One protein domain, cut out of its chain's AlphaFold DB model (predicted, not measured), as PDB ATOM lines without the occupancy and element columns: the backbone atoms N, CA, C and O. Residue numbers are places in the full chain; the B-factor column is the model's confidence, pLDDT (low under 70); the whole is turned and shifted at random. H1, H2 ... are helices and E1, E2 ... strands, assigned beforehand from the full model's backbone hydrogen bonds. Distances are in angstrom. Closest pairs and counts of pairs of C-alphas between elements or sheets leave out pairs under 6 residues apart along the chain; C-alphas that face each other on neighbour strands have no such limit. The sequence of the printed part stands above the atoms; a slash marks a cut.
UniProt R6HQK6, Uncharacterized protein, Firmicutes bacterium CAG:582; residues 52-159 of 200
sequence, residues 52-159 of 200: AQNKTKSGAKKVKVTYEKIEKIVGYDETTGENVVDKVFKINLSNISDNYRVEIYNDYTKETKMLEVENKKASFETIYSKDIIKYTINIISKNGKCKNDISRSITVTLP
ATOM      1  N   ALA A  52      35.842 -34.627 -10.971       86.06
ATOM      2  CA  ALA A  52      36.521 -33.338 -10.937       86.06
ATOM      3  C   ALA A  52      35.528 -32.194 -11.198       86.06
ATOM      4  O   ALA A  52      35.573 -31.175 -10.510       86.06
ATOM      5  N   GLN A  53      34.564 -32.404 -12.099       86.75
ATOM      6  CA  GLN A  53      33.519 -31.428 -12.393       86.75
ATOM      7  C   GLN A  53      32.644 -31.147 -11.165       86.75
ATOM      8  O   GLN A  53      32.389 -29.988 -10.844       86.75
ATOM      9  N   ASN A  54      32.231 -32.186 -10.436       88.62
ATOM     10  CA  ASN A  54      31.419 -32.048  -9.227       88.62
ATOM     11  C   ASN A  54      32.159 -31.295  -8.116       88.62
ATOM     12  O   ASN A  54      31.581 -30.407  -7.482       88.62
ATOM     13  N   LYS A  55      33.449 -31.588  -7.912       89.62
ATOM     14  CA  LYS A  55      34.287 -30.876  -6.935       89.62
ATOM     15  C   LYS A  55      34.410 -29.392  -7.285       89.62
ATOM     16  O   LYS A  55      34.216 -28.532  -6.425       89.62
ATOM     17  N   THR A  56      34.674 -29.103  -8.552       90.19
ATOM     18  CA  THR A  56      34.802 -27.751  -9.096       90.19
ATOM     19  C   THR A  56      33.483 -26.965  -9.003       90.19
ATOM     20  O   THR A  56      33.456 -25.846  -8.492       90.19
ATOM     21  N   LYS A  57      32.348 -27.567  -9.373       91.56
ATOM     22  CA  LYS A  57      31.010 -26.965  -9.209       91.56
ATOM     23  C   LYS A  57      30.681 -26.694  -7.736       91.56
ATOM     24  O   LYS A  57      30.183 -25.622  -7.399       91.56
ATOM     25  N   SER A  58      30.981 -27.640  -6.844       92.31
ATOM     26  CA  SER A  58      30.759 -27.494  -5.398       92.31
ATOM     27  C   SER A  58      31.596 -26.360  -4.795       92.31
ATOM     28  O   SER A  58      31.082 -25.543  -4.030       92.31
ATOM     29  N   GLY A  59      32.866 -26.237  -5.193       92.25
ATOM     30  CA  GLY A  59      33.715 -25.125  -4.770       92.25
ATOM     31  C   GLY A  59      33.199 -23.770  -5.262       92.25
ATOM     32  O   GLY A  59      33.097 -22.837  -4.468       92.25
ATOM     33  N   ALA A  60      32.787 -23.671  -6.529       93.44
ATOM     34  CA  ALA A  60      32.253 -22.436  -7.107       93.44
ATOM     35  C   ALA A  60      30.919 -21.978  -6.473       93.44
ATOM     36  O   ALA A  60      30.616 -20.781  -6.445       93.44
ATOM     37  N   LYS A  61      30.123 -22.891  -5.898       94.38
ATOM     38  CA  LYS A  61      28.915 -22.534  -5.124       94.38
ATOM     39  C   LYS A  61      29.219 -21.712  -3.865       94.38
ATOM     40  O   LYS A  61      28.345 -20.980  -3.414       94.38
ATOM     41  N   LYS A  62      30.437 -21.790  -3.317       94.94
ATOM     42  CA  LYS A  62      30.835 -21.038  -2.111       94.94
ATOM     43  C   LYS A  62      31.112 -19.559  -2.372       94.94
ATOM     44  O   LYS A  62      31.126 -18.778  -1.419       94.94
ATOM     45  N   VAL A  63      31.329 -19.180  -3.633       95.06
ATOM     46  CA  VAL A  63      31.499 -17.778  -4.019       95.06
ATOM     47  C   VAL A  63      30.192 -17.039  -3.747       95.06
ATOM     48  O   VAL A  63      29.127 -17.439  -4.235       95.06
ATOM     49  N   LYS A  64      30.269 -15.978  -2.949       95.06
ATOM     50  CA  LYS A  64      29.130 -15.108  -2.653       95.06
ATOM     51  C   LYS A  64      29.167 -13.923  -3.602       95.06
ATOM     52  O   LYS A  64      30.234 -13.351  -3.806       95.06
ATOM     53  N   VAL A  65      28.008 -13.574  -4.149       92.00
ATOM     54  CA  VAL A  65      27.817 -12.393  -4.992       92.00
ATOM     55  C   VAL A  65      26.816 -11.498  -4.288       92.00
ATOM     56  O   VAL A  65      25.736 -11.958  -3.921       92.00
ATOM     57  N   THR A  66      27.189 -10.246  -4.082       90.56
ATOM     58  CA  THR A  66      26.313  -9.192  -3.574       90.56
ATOM     59  C   THR A  66      26.398  -7.996  -4.507       90.56
ATOM     60  O   THR A  66      27.341  -7.870  -5.288       90.56
ATOM     61  N   TYR A  67      25.403  -7.124  -4.449       86.62
ATOM     62  CA  TYR A  67      25.455  -5.838  -5.124       86.62
ATOM     63  C   TYR A  67      25.049  -4.745  -4.146       86.62
ATOM     64  O   TYR A  67      24.254  -4.977  -3.235       86.62
ATOM     65  N   GLU A  68      25.612  -3.566  -4.339       87.19
ATOM     66  CA  GLU A  68      25.280  -2.372  -3.578       87.19
ATOM     67  C   GLU A  68      25.199  -1.160  -4.502       87.19
ATOM     68  O   GLU A  68      25.782  -1.131  -5.593       87.19
ATOM     69  N   LYS A  69      24.430  -0.170  -4.057       86.00
ATOM     70  CA  LYS A  69      24.308   1.131  -4.703       86.00
ATOM     71  C   LYS A  69      25.275   2.065  -4.000       86.00
ATOM     72  O   LYS A  69      25.187   2.209  -2.783       86.00
ATOM     73  N   ILE A  70      26.174   2.668  -4.757       84.44
ATOM     74  CA  ILE A  70      27.116   3.655  -4.246       84.44
ATOM     75  C   ILE A  70      26.954   4.954  -5.022       84.44
ATOM     76  O   ILE A  70      26.606   4.963  -6.203       84.44
ATOM     77  N   GLU A  71      27.197   6.051  -4.330       83.56
ATOM     78  CA  GLU A  71      27.269   7.382  -4.909       83.56
ATOM     79  C   GLU A  71      28.738   7.719  -5.145       83.56
ATOM     80  O   GLU A  71      29.583   7.500  -4.272       83.56
ATOM     81  N   LYS A  72      29.061   8.193  -6.347       80.50
ATOM     82  CA  LYS A  72      30.429   8.521  -6.740       80.50
ATOM     83  C   LYS A  72      30.468   9.922  -7.317       80.50
ATOM     84  O   LYS A  72      29.711  10.245  -8.224       80.50
ATOM     85  N   ILE A  73      31.372  10.742  -6.798       81.06
ATOM     86  CA  ILE A  73      31.610  12.081  -7.327       81.06
ATOM     87  C   ILE A  73      32.291  11.927  -8.690       81.06
ATOM     88  O   ILE A  73      33.367  11.334  -8.783       81.06
ATOM     89  N   VAL A  74      31.640  12.422  -9.739       80.25
ATOM     90  CA  VAL A  74      32.118  12.371 -11.132       80.25
ATOM     91  C   VAL A  74      32.564  13.729 -11.651       80.25
ATOM     92  O   VAL A  74      33.216  13.808 -12.690       80.25
ATOM     93  N   GLY A  75      32.262  14.794 -10.914       79.81
ATOM     94  CA  GLY A  75      32.692  16.137 -11.250       79.81
ATOM     95  C   GLY A  75      32.366  17.127 -10.148       79.81
ATOM     96  O   GLY A  75      31.782  16.780  -9.121       79.81
ATOM     97  N   TYR A  76      32.741  18.369 -10.396       81.56
ATOM     98  CA  TYR A  76      32.427  19.508  -9.556       81.56
ATOM     99  C   TYR A  76      31.778  20.569 -10.439       81.56
ATOM    100  O   TYR A  76      32.306  20.877 -11.509       81.56
ATOM    101  N   ASP A  77      30.620  21.072 -10.029       80.38
ATOM    102  CA  ASP A  77      29.939  22.154 -10.726       80.38
ATOM    103  C   ASP A  77      30.364  23.487 -10.108       80.38
ATOM    104  O   ASP A  77      29.963  23.846  -9.003       80.38
ATOM    105  N   GLU A  78      31.190  24.235 -10.838       79.69
ATOM    106  CA  GLU A  78      31.705  25.535 -10.400       79.69
ATOM    107  C   GLU A  78      30.615  26.613 -10.280       79.69
ATOM    108  O   GLU A  78      30.828  27.622  -9.609       79.69
ATOM    109  N   THR A  79      29.447  26.423 -10.904       80.44
ATOM    110  CA  THR A  79      28.348  27.402 -10.865       80.44
ATOM    111  C   THR A  79      27.486  27.270  -9.615       80.44
ATOM    112  O   THR A  79      27.013  28.275  -9.085       80.44
ATOM    113  N   THR A  80      27.302  26.044  -9.130       82.12
ATOM    114  CA  THR A  80      26.526  25.737  -7.920       82.12
ATOM    115  C   THR A  80      27.418  25.536  -6.696       82.12
ATOM    116  O   THR A  80      26.956  25.691  -5.568       82.12
ATOM    117  N   GLY A  81      28.704  25.241  -6.902       81.88
ATOM    118  CA  GLY A  81      29.659  24.925  -5.846       81.88
ATOM    119  C   GLY A  81      29.510  23.504  -5.291       81.88
ATOM    120  O   GLY A  81      30.094  23.196  -4.248       81.88
ATOM    121  N   GLU A  82      28.737  22.647  -5.962       84.06
ATOM    122  CA  GLU A  82      28.377  21.306  -5.501       84.06
ATOM    123  C   GLU A  82      29.082  20.195  -6.296       84.06
ATOM    124  O   GLU A  82      29.468  20.342  -7.458       84.06
ATOM    125  N   ASN A  83      29.246  19.033  -5.656       84.25
ATOM    126  CA  ASN A  83      29.756  17.836  -6.320       84.25
ATOM    127  C   ASN A  83      28.680  17.233  -7.229       84.25
ATOM    128  O   ASN A  83      27.569  16.945  -6.784       84.25
ATOM    129  N   VAL A  84      29.043  16.928  -8.472       77.25
ATOM    130  CA  VAL A  84      28.211  16.121  -9.367       77.25
ATOM    131  C   VAL A  84      28.385  14.660  -8.976       77.25
ATOM    132  O   VAL A  84      29.490  14.115  -9.050       77.25
ATOM    133  N   VAL A  85      27.298  14.027  -8.544       74.69
ATOM    134  CA  VAL A  85      27.292  12.650  -8.047       74.69
ATOM    135  C   VAL A  85      26.556  11.746  -9.027       74.69
ATOM    136  O   VAL A  85      25.363  11.924  -9.270       74.69
ATOM    137  N   ASP A  86      27.251  10.725  -9.524       76.94
ATOM    138  CA  ASP A  86      26.623   9.620 -10.233       76.94
ATOM    139  C   ASP A  86      26.277   8.495  -9.270       76.94
ATOM    140  O   ASP A  86      27.026   8.136  -8.354       76.94
ATOM    141  N   LYS A  87      25.138   7.868  -9.541       75.50
ATOM    142  CA  LYS A  87      24.800   6.588  -8.935       75.50
ATOM    143  C   LYS A  87      25.538   5.497  -9.704       75.50
ATOM    144  O   LYS A  87      25.513   5.453 -10.937       75.50
ATOM    145  N   VAL A  88      26.180   4.597  -8.973       82.50
ATOM    146  CA  VAL A  88      26.956   3.474  -9.504       82.50
ATOM    147  C   VAL A  88      26.491   2.194  -8.815       82.50
ATOM    148  O   VAL A  88      26.220   2.163  -7.612       82.50
ATOM    149  N   PHE A  89      26.386   1.114  -9.581       85.31
ATOM    150  CA  PHE A  89      26.208  -0.227  -9.047       85.31
ATOM    151  C   PHE A  89      27.561  -0.888  -8.874       85.31
ATOM    152  O   PHE A  89      28.334  -1.004  -9.828       85.31
ATOM    153  N   LYS A  90      27.813  -1.378  -7.664       90.31
ATOM    154  CA  LYS A  90      28.994  -2.167  -7.353       90.31
ATOM    155  C   LYS A  90      28.593  -3.607  -7.096       90.31
ATOM    156  O   LYS A  90      27.883  -3.909  -6.140       90.31
ATOM    157  N   ILE A  91      29.051  -4.501  -7.961       91.50
ATOM    158  CA  ILE A  91      28.923  -5.945  -7.789       91.50
ATOM    159  C   ILE A  91      30.166  -6.426  -7.051       91.50
ATOM    160  O   ILE A  91      31.286  -6.255  -7.531       91.50
ATOM    161  N   ASN A  92      29.965  -7.056  -5.902       93.75
ATOM    162  CA  ASN A  92      31.023  -7.583  -5.058       93.75
ATOM    163  C   ASN A  92      30.981  -9.111  -5.059       93.75
ATOM    164  O   ASN A  92      29.935  -9.736  -4.860       93.75
ATOM    165  N   LEU A  93      32.144  -9.725  -5.238       96.19
ATOM    166  CA  LEU A  93      32.346 -11.158  -5.119       96.19
ATOM    167  C   LEU A  93      33.302 -11.456  -3.972       96.19
ATOM    168  O   LEU A  93      34.327 -10.798  -3.810       96.19
ATOM    169  N   SER A  94      32.988 -12.481  -3.186       96.25
ATOM    170  CA  SER A  94      33.838 -12.939  -2.084       96.25
ATOM    171  C   SER A  94      33.904 -14.460  -2.010       96.25
ATOM    172  O   SER A  94      33.101 -15.168  -2.624       96.25
ATOM    173  N   ASN A  95      34.871 -14.968  -1.241       96.25
ATOM    174  CA  ASN A  95      35.191 -16.393  -1.118       96.25
ATOM    175  C   ASN A  95      35.639 -17.035  -2.440       96.25
ATOM    176  O   ASN A  95      35.391 -18.220  -2.682       96.25
ATOM    177  N   ILE A  96      36.314 -16.269  -3.298       95.38
ATOM    178  CA  ILE A  96      36.899 -16.779  -4.537       95.38
ATOM    179  C   ILE A  96      38.183 -17.527  -4.176       95.38
ATOM    180  O   ILE A  96      39.163 -16.931  -3.749       95.38
ATOM    181  N   SER A  97      38.176 -18.852  -4.305       93.62
ATOM    182  CA  SER A  97      39.398 -19.652  -4.147       93.62
ATOM    183  C   SER A  97      40.361 -19.403  -5.314       93.62
ATOM    184  O   SER A  97      39.917 -19.227  -6.446       93.62
ATOM    185  N   ASP A  98      41.666 -19.502  -5.052       91.94
ATOM    186  CA  ASP A  98      42.746 -19.317  -6.041       91.94
ATOM    187  C   ASP A  98      42.636 -20.244  -7.260       91.94
ATOM    188  O   ASP A  98      43.173 -19.953  -8.326       91.94
ATOM    189  N   ASN A  99      41.868 -21.328  -7.125       92.44
ATOM    190  CA  ASN A  99      41.550 -22.277  -8.188       92.44
ATOM    191  C   ASN A  99      40.582 -21.720  -9.243       92.44
ATOM    192  O   ASN A  99      40.320 -22.401 -10.236       92.44
ATOM    193  N   TYR A 100      40.030 -20.524  -9.037       94.62
ATOM    194  CA  TYR A 100      39.067 -19.901  -9.937       94.62
ATOM    195  C   TYR A 100      39.555 -18.545 -10.444       94.62
ATOM    196  O   TYR A 100      40.297 -17.823  -9.776       94.62
ATOM    197  N   ARG A 101      39.117 -18.196 -11.651       95.38
ATOM    198  CA  ARG A 101      39.073 -16.823 -12.171       95.38
ATOM    199  C   ARG A 101      37.618 -16.426 -12.368       95.38
ATOM    200  O   ARG A 101      36.755 -17.297 -12.498       95.38
ATOM    201  N   VAL A 102      37.367 -15.126 -12.397       96.06
ATOM    202  CA  VAL A 102      36.031 -14.576 -12.610       96.06
ATOM    203  C   VAL A 102      36.028 -13.777 -13.902       96.06
ATOM    204  O   VAL A 102      36.893 -12.932 -14.123       96.06
ATOM    205  N   GLU A 103      35.049 -14.055 -14.747       96.12
ATOM    206  CA  GLU A 103      34.707 -13.233 -15.902       96.12
ATOM    207  C   GLU A 103      33.309 -12.667 -15.702       96.12
ATOM    208  O   GLU A 103      32.427 -13.348 -15.175       96.12
ATOM    209  N   ILE A 104      33.102 -11.433 -16.135       94.81
ATOM    210  CA  ILE A 104      31.793 -10.801 -16.179       94.81
ATOM    211  C   ILE A 104      31.466 -10.449 -17.626       94.81
ATOM    212  O   ILE A 104      32.287  -9.869 -18.330       94.81
ATOM    213  N   TYR A 105      30.284 -10.840 -18.077       93.44
ATOM    214  CA  TYR A 105      29.759 -10.547 -19.403       93.44
ATOM    215  C   TYR A 105      28.599  -9.564 -19.285       93.44
ATOM    216  O   TYR A 105      27.691  -9.791 -18.487       93.44
ATOM    217  N   ASN A 106      28.642  -8.490 -20.067       90.81
ATOM    218  CA  ASN A 106      27.588  -7.489 -20.167       90.81
ATOM    219  C   ASN A 106      26.695  -7.821 -21.370       90.81
ATOM    220  O   ASN A 106      27.158  -7.814 -22.512       90.81
ATOM    221  N   ASP A 107      25.416  -8.111 -21.136       88.25
ATOM    222  CA  ASP A 107      24.494  -8.461 -22.214       88.25
ATOM    223  C   ASP A 107      24.108  -7.283 -23.119       88.25
ATOM    224  O   ASP A 107      23.672  -7.521 -24.246       88.25
ATOM    225  N   TYR A 108      24.296  -6.045 -22.673       85.25
ATOM    226  CA  TYR A 108      24.025  -4.834 -23.433       85.25
ATOM    227  C   TYR A 108      25.189  -4.509 -24.375       85.25
ATOM    228  O   TYR A 108      24.994  -4.443 -25.587       85.25
ATOM    229  N   THR A 109      26.415  -4.395 -23.849       87.75
ATOM    230  CA  THR A 109      27.603  -4.087 -24.673       87.75
ATOM    231  C   THR A 109      28.167  -5.302 -25.408       87.75
ATOM    232  O   THR A 109      28.948  -5.142 -26.340       87.75
ATOM    233  N   LYS A 110      27.756  -6.520 -25.022       89.94
ATOM    234  CA  LYS A 110      28.300  -7.803 -25.509       89.94
ATOM    235  C   LYS A 110      29.779  -8.010 -25.174       89.94
ATOM    236  O   LYS A 110      30.443  -8.836 -25.795       89.94
ATOM    237  N   GLU A 111      30.292  -7.299 -24.175       90.25
ATOM    238  CA  GLU A 111      31.691  -7.383 -23.765       90.25
ATOM    239  C   GLU A 111      31.885  -8.328 -22.579       90.25
ATOM    240  O   GLU A 111      31.057  -8.407 -21.667       90.25
ATOM    241  N   THR A 112      33.026  -9.020 -22.563       91.88
ATOM    242  CA  THR A 112      33.488  -9.815 -21.424       91.88
ATOM    243  C   THR A 112      34.720  -9.171 -20.807       91.88
ATOM    244  O   THR A 112      35.692  -8.878 -21.500       91.88
ATOM    245  N   LYS A 113      34.710  -9.007 -19.484       93.69
ATOM    246  CA  LYS A 113      35.840  -8.498 -18.706       93.69
ATOM    247  C   LYS A 113      36.287  -9.541 -17.689       93.69
ATOM    248  O   LYS A 113      35.470 -10.112 -16.970       93.69
ATOM    249  N   MET A 114      37.594  -9.777 -17.600       94.62
ATOM    250  CA  MET A 114      38.160 -10.559 -16.503       94.62
ATOM    251  C   MET A 114      38.260  -9.671 -15.264       94.62
ATOM    252  O   MET A 114      38.756  -8.548 -15.351       94.62
ATOM    253  N   LEU A 115      37.775 -10.161 -14.128       93.81
ATOM    254  CA  LEU A 115      37.895  -9.441 -12.867       93.81
ATOM    255  C   LEU A 115      39.182  -9.844 -12.162       93.81
ATOM    256  O   LEU A 115      39.496 -11.033 -12.040       93.81
ATOM    257  N   GLU A 116      39.899  -8.839 -11.682       93.00
ATOM    258  CA  GLU A 116      41.037  -9.031 -10.801       93.00
ATOM    259  C   GLU A 116      40.553  -9.582  -9.457       93.00
ATOM    260  O   GLU A 116      39.550  -9.126  -8.899       93.00
ATOM    261  N   VAL A 117      41.230 -10.630  -8.982       92.62
ATOM    262  CA  VAL A 117      40.897 -11.301  -7.725       92.62
ATOM    263  C   VAL A 117      42.035 -11.066  -6.750       92.62
ATOM    264  O   VAL A 117      43.089 -11.685  -6.868       92.62
ATOM    265  N   GLU A 118      41.782 -10.235  -5.751       91.44
ATOM    266  CA  GLU A 118      42.714  -9.939  -4.668       91.44
ATOM    267  C   GLU A 118      42.107 -10.388  -3.348       91.44
ATOM    268  O   GLU A 118      40.923 -10.167  -3.080       91.44
ATOM    269  N   ASN A 119      42.898 -11.045  -2.497       94.25
ATOM    270  CA  ASN A 119      42.445 -11.481  -1.172       94.25
ATOM    271  C   ASN A 119      41.099 -12.240  -1.203       94.25
ATOM    272  O   ASN A 119      40.234 -12.048  -0.346       94.25
ATOM    273  N   LYS A 120      40.918 -13.111  -2.210       95.56
ATOM    274  CA  LYS A 120      39.696 -13.910  -2.448       95.56
ATOM    275  C   LYS A 120      38.439 -13.079  -2.742       95.56
ATOM    276  O   LYS A 120      37.319 -13.587  -2.587       95.56
ATOM    277  N   LYS A 121      38.605 -11.822  -3.151       96.00
ATOM    278  CA  LYS A 121      37.537 -10.881  -3.490       96.00
ATOM    279  C   LYS A 121      37.749 -10.307  -4.885       96.00
ATOM    280  O   LYS A 121      38.872 -10.218  -5.360       96.00
ATOM    281  N   ALA A 122      36.656  -9.927  -5.528       94.50
ATOM    282  CA  ALA A 122      36.665  -9.171  -6.773       94.50
ATOM    283  C   ALA A 122      35.502  -8.181  -6.745       94.50
ATOM    284  O   ALA A 122      34.488  -8.439  -6.091       94.50
ATOM    285  N   SER A 123      35.629  -7.068  -7.457       93.81
ATOM    286  CA  SER A 123      34.530  -6.116  -7.594       93.81
ATOM    287  C   SER A 123      34.443  -5.561  -9.006       93.81
ATOM    288  O   SER A 123      35.428  -5.538  -9.746       93.81
ATOM    289  N   PHE A 124      33.240  -5.155  -9.384       92.19
ATOM    290  CA  PHE A 124      32.958  -4.525 -10.661       92.19
ATOM    291  C   PHE A 124      31.980  -3.375 -10.445       92.19
ATOM    292  O   PHE A 124      30.920  -3.566  -9.854       92.19
ATOM    293  N   GLU A 125      32.354  -2.192 -10.918       89.12
ATOM    294  CA  GLU A 125      31.539  -0.982 -10.855       89.12
ATOM    295  C   GLU A 125      31.000  -0.655 -12.248       89.12
ATOM    296  O   GLU A 125      31.735  -0.703 -13.236       89.12
ATOM    297  N   THR A 126      29.719  -0.307 -12.320       83.62
ATOM    298  CA  THR A 126      29.063   0.180 -13.538       83.62
ATOM    299  C   THR A 126      28.110   1.309 -13.195       83.62
ATOM    300  O   THR A 126      27.409   1.263 -12.185       83.62
ATOM    301  N   ILE A 127      28.063   2.320 -14.053       76.50
ATOM    302  CA  ILE A 127      27.113   3.425 -13.927       76.50
ATOM    303  C   ILE A 127      25.674   2.934 -14.101       76.50
ATOM    304  O   ILE A 127      25.428   1.885 -14.713       76.50
ATOM    305  N   TYR A 128      24.726   3.698 -13.564       72.12
ATOM    306  CA  TYR A 128      23.309   3.470 -13.820       72.12
ATOM    307  C   TYR A 128      22.992   3.657 -15.301       72.12
ATOM    308  O   TYR A 128      23.385   4.644 -15.919       72.12
ATOM    309  N   SER A 129      22.232   2.713 -15.849       71.75
ATOM    310  CA  SER A 129      21.710   2.792 -17.208       71.75
ATOM    311  C   SER A 129      20.211   3.071 -17.191       71.75
ATOM    312  O   SER A 129      19.511   2.740 -16.232       71.75
ATOM    313  N   LYS A 130      19.724   3.684 -18.274       70.44
ATOM    314  CA  LYS A 130      18.287   3.771 -18.578       70.44
ATOM    315  C   LYS A 130      17.736   2.438 -19.089       70.44
ATOM    316  O   LYS A 130      16.533   2.217 -19.025       70.44
ATOM    317  N   ASP A 131      18.616   1.568 -19.572       75.38
ATOM    318  CA  ASP A 131      18.287   0.240 -20.064       75.38
ATOM    319  C   ASP A 131      18.578  -0.818 -19.004       75.38
ATOM    320  O   ASP A 131      19.490  -0.681 -18.185       75.38
ATOM    321  N   ILE A 132      17.810  -1.905 -19.030       80.75
ATOM    322  CA  ILE A 132      18.013  -3.030 -18.117       80.75
ATOM    323  C   ILE A 132      19.200  -3.830 -18.608       80.75
ATOM    324  O   ILE A 132      19.125  -4.501 -19.636       80.75
ATOM    325  N   ILE A 133      20.279  -3.769 -17.840       84.19
ATOM    326  CA  ILE A 133      21.506  -4.499 -18.130       84.19
ATOM    327  C   ILE A 133      21.546  -5.752 -17.263       84.19
ATOM    328  O   ILE A 133      21.357  -5.694 -16.039       84.19
ATOM    329  N   LYS A 134      21.837  -6.891 -17.889       89.81
ATOM    330  CA  LYS A 134      22.126  -8.141 -17.195       89.81
ATOM    331  C   LYS A 134      23.604  -8.455 -17.320       89.81
ATOM    332  O   LYS A 134      24.177  -8.541 -18.405       89.81
ATOM    333  N   TYR A 135      24.205  -8.705 -16.172       90.88
ATOM    334  CA  TYR A 135      25.573  -9.165 -16.082       90.88
ATOM    335  C   TYR A 135      25.600 -10.657 -15.791       90.88
ATOM    336  O   TYR A 135      25.065 -11.110 -14.778       90.88
ATOM    337  N   THR A 136      26.251 -11.429 -16.652       95.44
ATOM    338  CA  THR A 136      26.520 -12.846 -16.404       95.44
ATOM    339  C   THR A 136      27.924 -12.998 -15.846       95.44
ATOM    340  O   THR A 136      28.911 -12.731 -16.523       95.44
ATOM    341  N   ILE A 137      28.019 -13.445 -14.602       95.81
ATOM    342  CA  ILE A 137      29.274 -13.688 -13.906       95.81
ATOM    343  C   ILE A 137      29.608 -15.173 -13.997       95.81
ATOM    344  O   ILE A 137      28.893 -16.024 -13.461       95.81
ATOM    345  N   ASN A 138      30.718 -15.482 -14.652       96.56
ATOM    346  CA  ASN A 138      31.229 -16.829 -14.824       96.56
ATOM    347  C   ASN A 138      32.400 -17.069 -13.871       96.56
ATOM    348  O   ASN A 138      33.421 -16.384 -13.914       96.56
ATOM    349  N   ILE A 139      32.264 -18.088 -13.025       95.88
ATOM    350  CA  ILE A 139      33.339 -18.598 -12.176       95.88
ATOM    351  C   ILE A 139      33.976 -19.762 -12.924       95.88
ATOM    352  O   ILE A 139      33.345 -20.802 -13.130       95.88
ATOM    353  N   ILE A 140      35.221 -19.577 -13.346       94.25
ATOM    354  CA  ILE A 140      35.907 -20.465 -14.282       94.25
ATOM    355  C   ILE A 140      37.072 -21.138 -13.573       94.25
ATOM    356  O   ILE A 140      37.874 -20.482 -12.909       94.25
ATOM    357  N   SER A 141      37.181 -22.454 -13.724       92.88
ATOM    358  CA  SER A 141      38.256 -23.231 -13.108       92.88
ATOM    359  C   SER A 141      39.598 -22.973 -13.798       92.88
ATOM    360  O   SER A 141      39.698 -22.960 -15.027       92.88
ATOM    361  N   LYS A 142      40.659 -22.793 -13.007       91.62
ATOM    362  CA  LYS A 142      42.046 -22.632 -13.478       91.62
ATOM    363  C   LYS A 142      42.810 -23.957 -13.563       91.62
ATOM    364  O   LYS A 142      43.853 -24.010 -14.213       91.62
ATOM    365  N   ASN A 143      42.301 -25.027 -12.944       82.56
ATOM    366  CA  ASN A 143      43.118 -26.193 -12.610       82.56
ATOM    367  C   ASN A 143      42.754 -27.468 -13.376       82.56
ATOM    368  O   ASN A 143      41.585 -27.797 -13.595       82.56
ATOM    369  N   GLY A 144      43.800 -28.246 -13.666       80.69
ATOM    370  CA  GLY A 144      43.708 -29.627 -14.130       80.69
ATOM    371  C   GLY A 144      42.905 -29.795 -15.419       80.69
ATOM    372  O   GLY A 144      42.880 -28.928 -16.289       80.69
ATOM    373  N   LYS A 145      42.218 -30.936 -15.527       84.00
ATOM    374  CA  LYS A 145      41.395 -31.284 -16.696       84.00
ATOM    375  C   LYS A 145      40.133 -30.422 -16.854       84.00
ATOM    376  O   LYS A 145      39.513 -30.477 -17.906       84.00
ATOM    377  N   CYS A 146      39.783 -29.638 -15.834       86.25
ATOM    378  CA  CYS A 146      38.642 -28.718 -15.830       86.25
ATOM    379  C   CYS A 146      39.086 -27.266 -16.038       86.25
ATOM    380  O   CYS A 146      38.349 -26.334 -15.720       86.25
ATOM    381  N   LYS A 147      40.329 -27.040 -16.474       89.50
ATOM    382  CA  LYS A 147      40.818 -25.701 -16.787       89.50
ATOM    383  C   LYS A 147      39.959 -25.102 -17.900       89.50
ATOM    384  O   LYS A 147      39.759 -25.736 -18.929       89.50
ATOM    385  N   ASN A 148      39.523 -23.863 -17.692       90.06
ATOM    386  CA  ASN A 148      38.620 -23.092 -18.549       90.06
ATOM    387  C   ASN A 148      37.151 -23.543 -18.553       90.06
ATOM    388  O   ASN A 148      36.344 -22.910 -19.227       90.06
ATOM    389  N   ASP A 149      36.772 -24.541 -17.755       90.06
ATOM    390  CA  ASP A 149      35.363 -24.900 -17.614       90.06
ATOM    391  C   ASP A 149      34.622 -23.909 -16.716       90.06
ATOM    392  O   ASP A 149      35.072 -23.564 -15.611       90.06
ATOM    393  N   ILE A 150      33.425 -23.517 -17.157       92.00
ATOM    394  CA  ILE A 150      32.497 -22.730 -16.347       92.00
ATOM    395  C   ILE A 150      31.977 -23.620 -15.217       92.00
ATOM    396  O   ILE A 150      31.212 -24.565 -15.409       92.00
ATOM    397  N   SER A 151      32.423 -23.304 -14.008       91.88
ATOM    398  CA  SER A 151      32.114 -24.045 -12.784       91.88
ATOM    399  C   SER A 151      30.788 -23.595 -12.178       91.88
ATOM    400  O   SER A 151      30.080 -24.380 -11.549       91.88
ATOM    401  N   ARG A 152      30.453 -22.317 -12.367       94.00
ATOM    402  CA  ARG A 152      29.176 -21.706 -12.006       94.00
ATOM    403  C   ARG A 152      28.982 -20.456 -12.852       94.00
ATOM    404  O   ARG A 152      29.939 -19.721 -13.078       94.00
ATOM    405  N   SER A 153      27.746 -20.218 -13.267       94.94
ATOM    406  CA  SER A 153      27.329 -18.988 -13.929       94.94
ATOM    407  C   SER A 153      26.182 -18.366 -13.137       94.94
ATOM    408  O   SER A 153      25.334 -19.092 -12.610       94.94
ATOM    409  N   ILE A 154      26.213 -17.050 -12.959       92.94
ATOM    410  CA  ILE A 154      25.255 -16.290 -12.150       92.94
ATOM    411  C   ILE A 154      24.856 -15.065 -12.952       92.94
ATOM    412  O   ILE A 154      25.727 -14.301 -13.353       92.94
ATOM    413  N   THR A 155      23.561 -14.843 -13.142       92.38
ATOM    414  CA  THR A 155      23.070 -13.626 -13.793       92.38
ATOM    415  C   THR A 155      22.581 -12.643 -12.741       92.38
ATOM    416  O   THR A 155      21.773 -13.000 -11.886       92.38
ATOM    417  N   VAL A 156      23.072 -11.409 -12.812       87.56
ATOM    418  CA  VAL A 156      22.641 -10.275 -11.993       87.56
ATOM    419  C   VAL A 156      21.972  -9.266 -12.917       87.56
ATOM    420  O   VAL A 156      22.612  -8.744 -13.828       87.56
ATOM    421  N   THR A 157      20.691  -8.997 -12.689       88.06
ATOM    422  CA  THR A 157      19.962  -7.924 -13.372       88.06
ATOM    423  C   THR A 157      20.079  -6.662 -12.534       88.06
ATOM    424  O   THR A 157      19.679  -6.673 -11.368       88.06
ATOM    425  N   LEU A 158      20.628  -5.591 -13.104       82.56
ATOM    426  CA  LEU A 158      20.688  -4.313 -12.401       82.56
ATOM    427  C   LEU A 158      19.347  -3.579 -12.501       82.56
ATOM    428  O   LEU A 158      18.734  -3.597 -13.573       82.56
ATOM    429  N   PRO A 159      18.887  -2.935 -11.414       79.56
ATOM    430  CA  PRO A 159      17.692  -2.120 -11.473       79.56
ATOM    431  C   PRO A 159      17.917  -0.859 -12.306       79.56
ATOM    432  O   PRO A 159      18.988  -0.252 -12.283       79.56
TER     433      PRO A 159
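AT A GLANCE: This is residues 52 to 159 of the 200 residues of an uncharacterized protein of Firmicutes bacterium CAG:582 (UniProt R6HQK6). Two sheets lie partly face to face with their strands crossed, a loose sandwich from which the long hairpin E1 and E2 reaches on past E5 as an arm. The four-stranded sheet E4 E3 E6 E7 has H1 packed on one face near its edge strand E7, at the end of the domain away from the arm's turn, residues 78 to 81. The printed part has 108 residues, with one named helix followed by seven named strands in the order H1 E1 E2 E3 E4 E5 E6 E7; the sheets run E4 E3 E6 E7 and E1 E2 E5, both antiparallel. The class is mostly strand, and the whole is loose, with a radius of gyration of the C-alphas of 16.7 A and spans of 61 by 28 by 17 A, a rod.

IN THESE COORDINATES: H1, residues 52 to 61, begins at C-alpha 52 (36.521, -33.338, -10.937) and is 14.4 A long. E1, residues 64 to 77, measures 38.1 A and ends at C-alpha 77 (29.939, 22.154, -10.726). E2, residues 82 to 94, measures 34.8 A and bends by 50 degrees at residue 87. E3 is residues 100 to 106, 19.8 A; E4 residues 112 to 115, 9.6 A; E5 residues 122 to 127, 17.4 A. E6, residues 134 to 141, measures 22.5 A, and E7, residues 150 to 157, measures 19.6 A and ends at C-alpha 157 (19.962, -7.924, -13.372).

HOW THE PARTS SIT: H1 is on the sheet E4 E3 E6 E7 at a height of 6.4 A over the sheet, and every O i to N i+4 pair in it is within hydrogen-bond range. It runs along the strands, at 21 degrees to E7 on the local plane, and the closest C-alphas are those of Lys 57 and Ser 151, 4.7 A apart. E1 and E2 form a hairpin, with N 70 and O 88 at 2.9 A. E2 and E5 are antiparallel, with N 91 and O 124 at 2.8 A. The hairpin E3 and E4 has N 113 and O 104 at 2.8 A. E3 and E6 are antiparallel, with N 103 and O 138 at 3.0 A. The hairpin E6 and E7 has N 137 and O 154 at 2.7 A. The two sheets form a sandwich, two sheets face to face, their strands at 40 degrees; the closest C-alphas of E4 and E5 are those of Leu 115 and Ala 122, 6.2 A apart. E1 and E7 are apart.

THE WHOLE: The two C-alphas farthest apart are those of Ala 52 and Thr 79, at 61.3 A. The printed part has no cut, and no link is long. The mean pLDDT of the printed part is 88.4, and no printed residue is under 70.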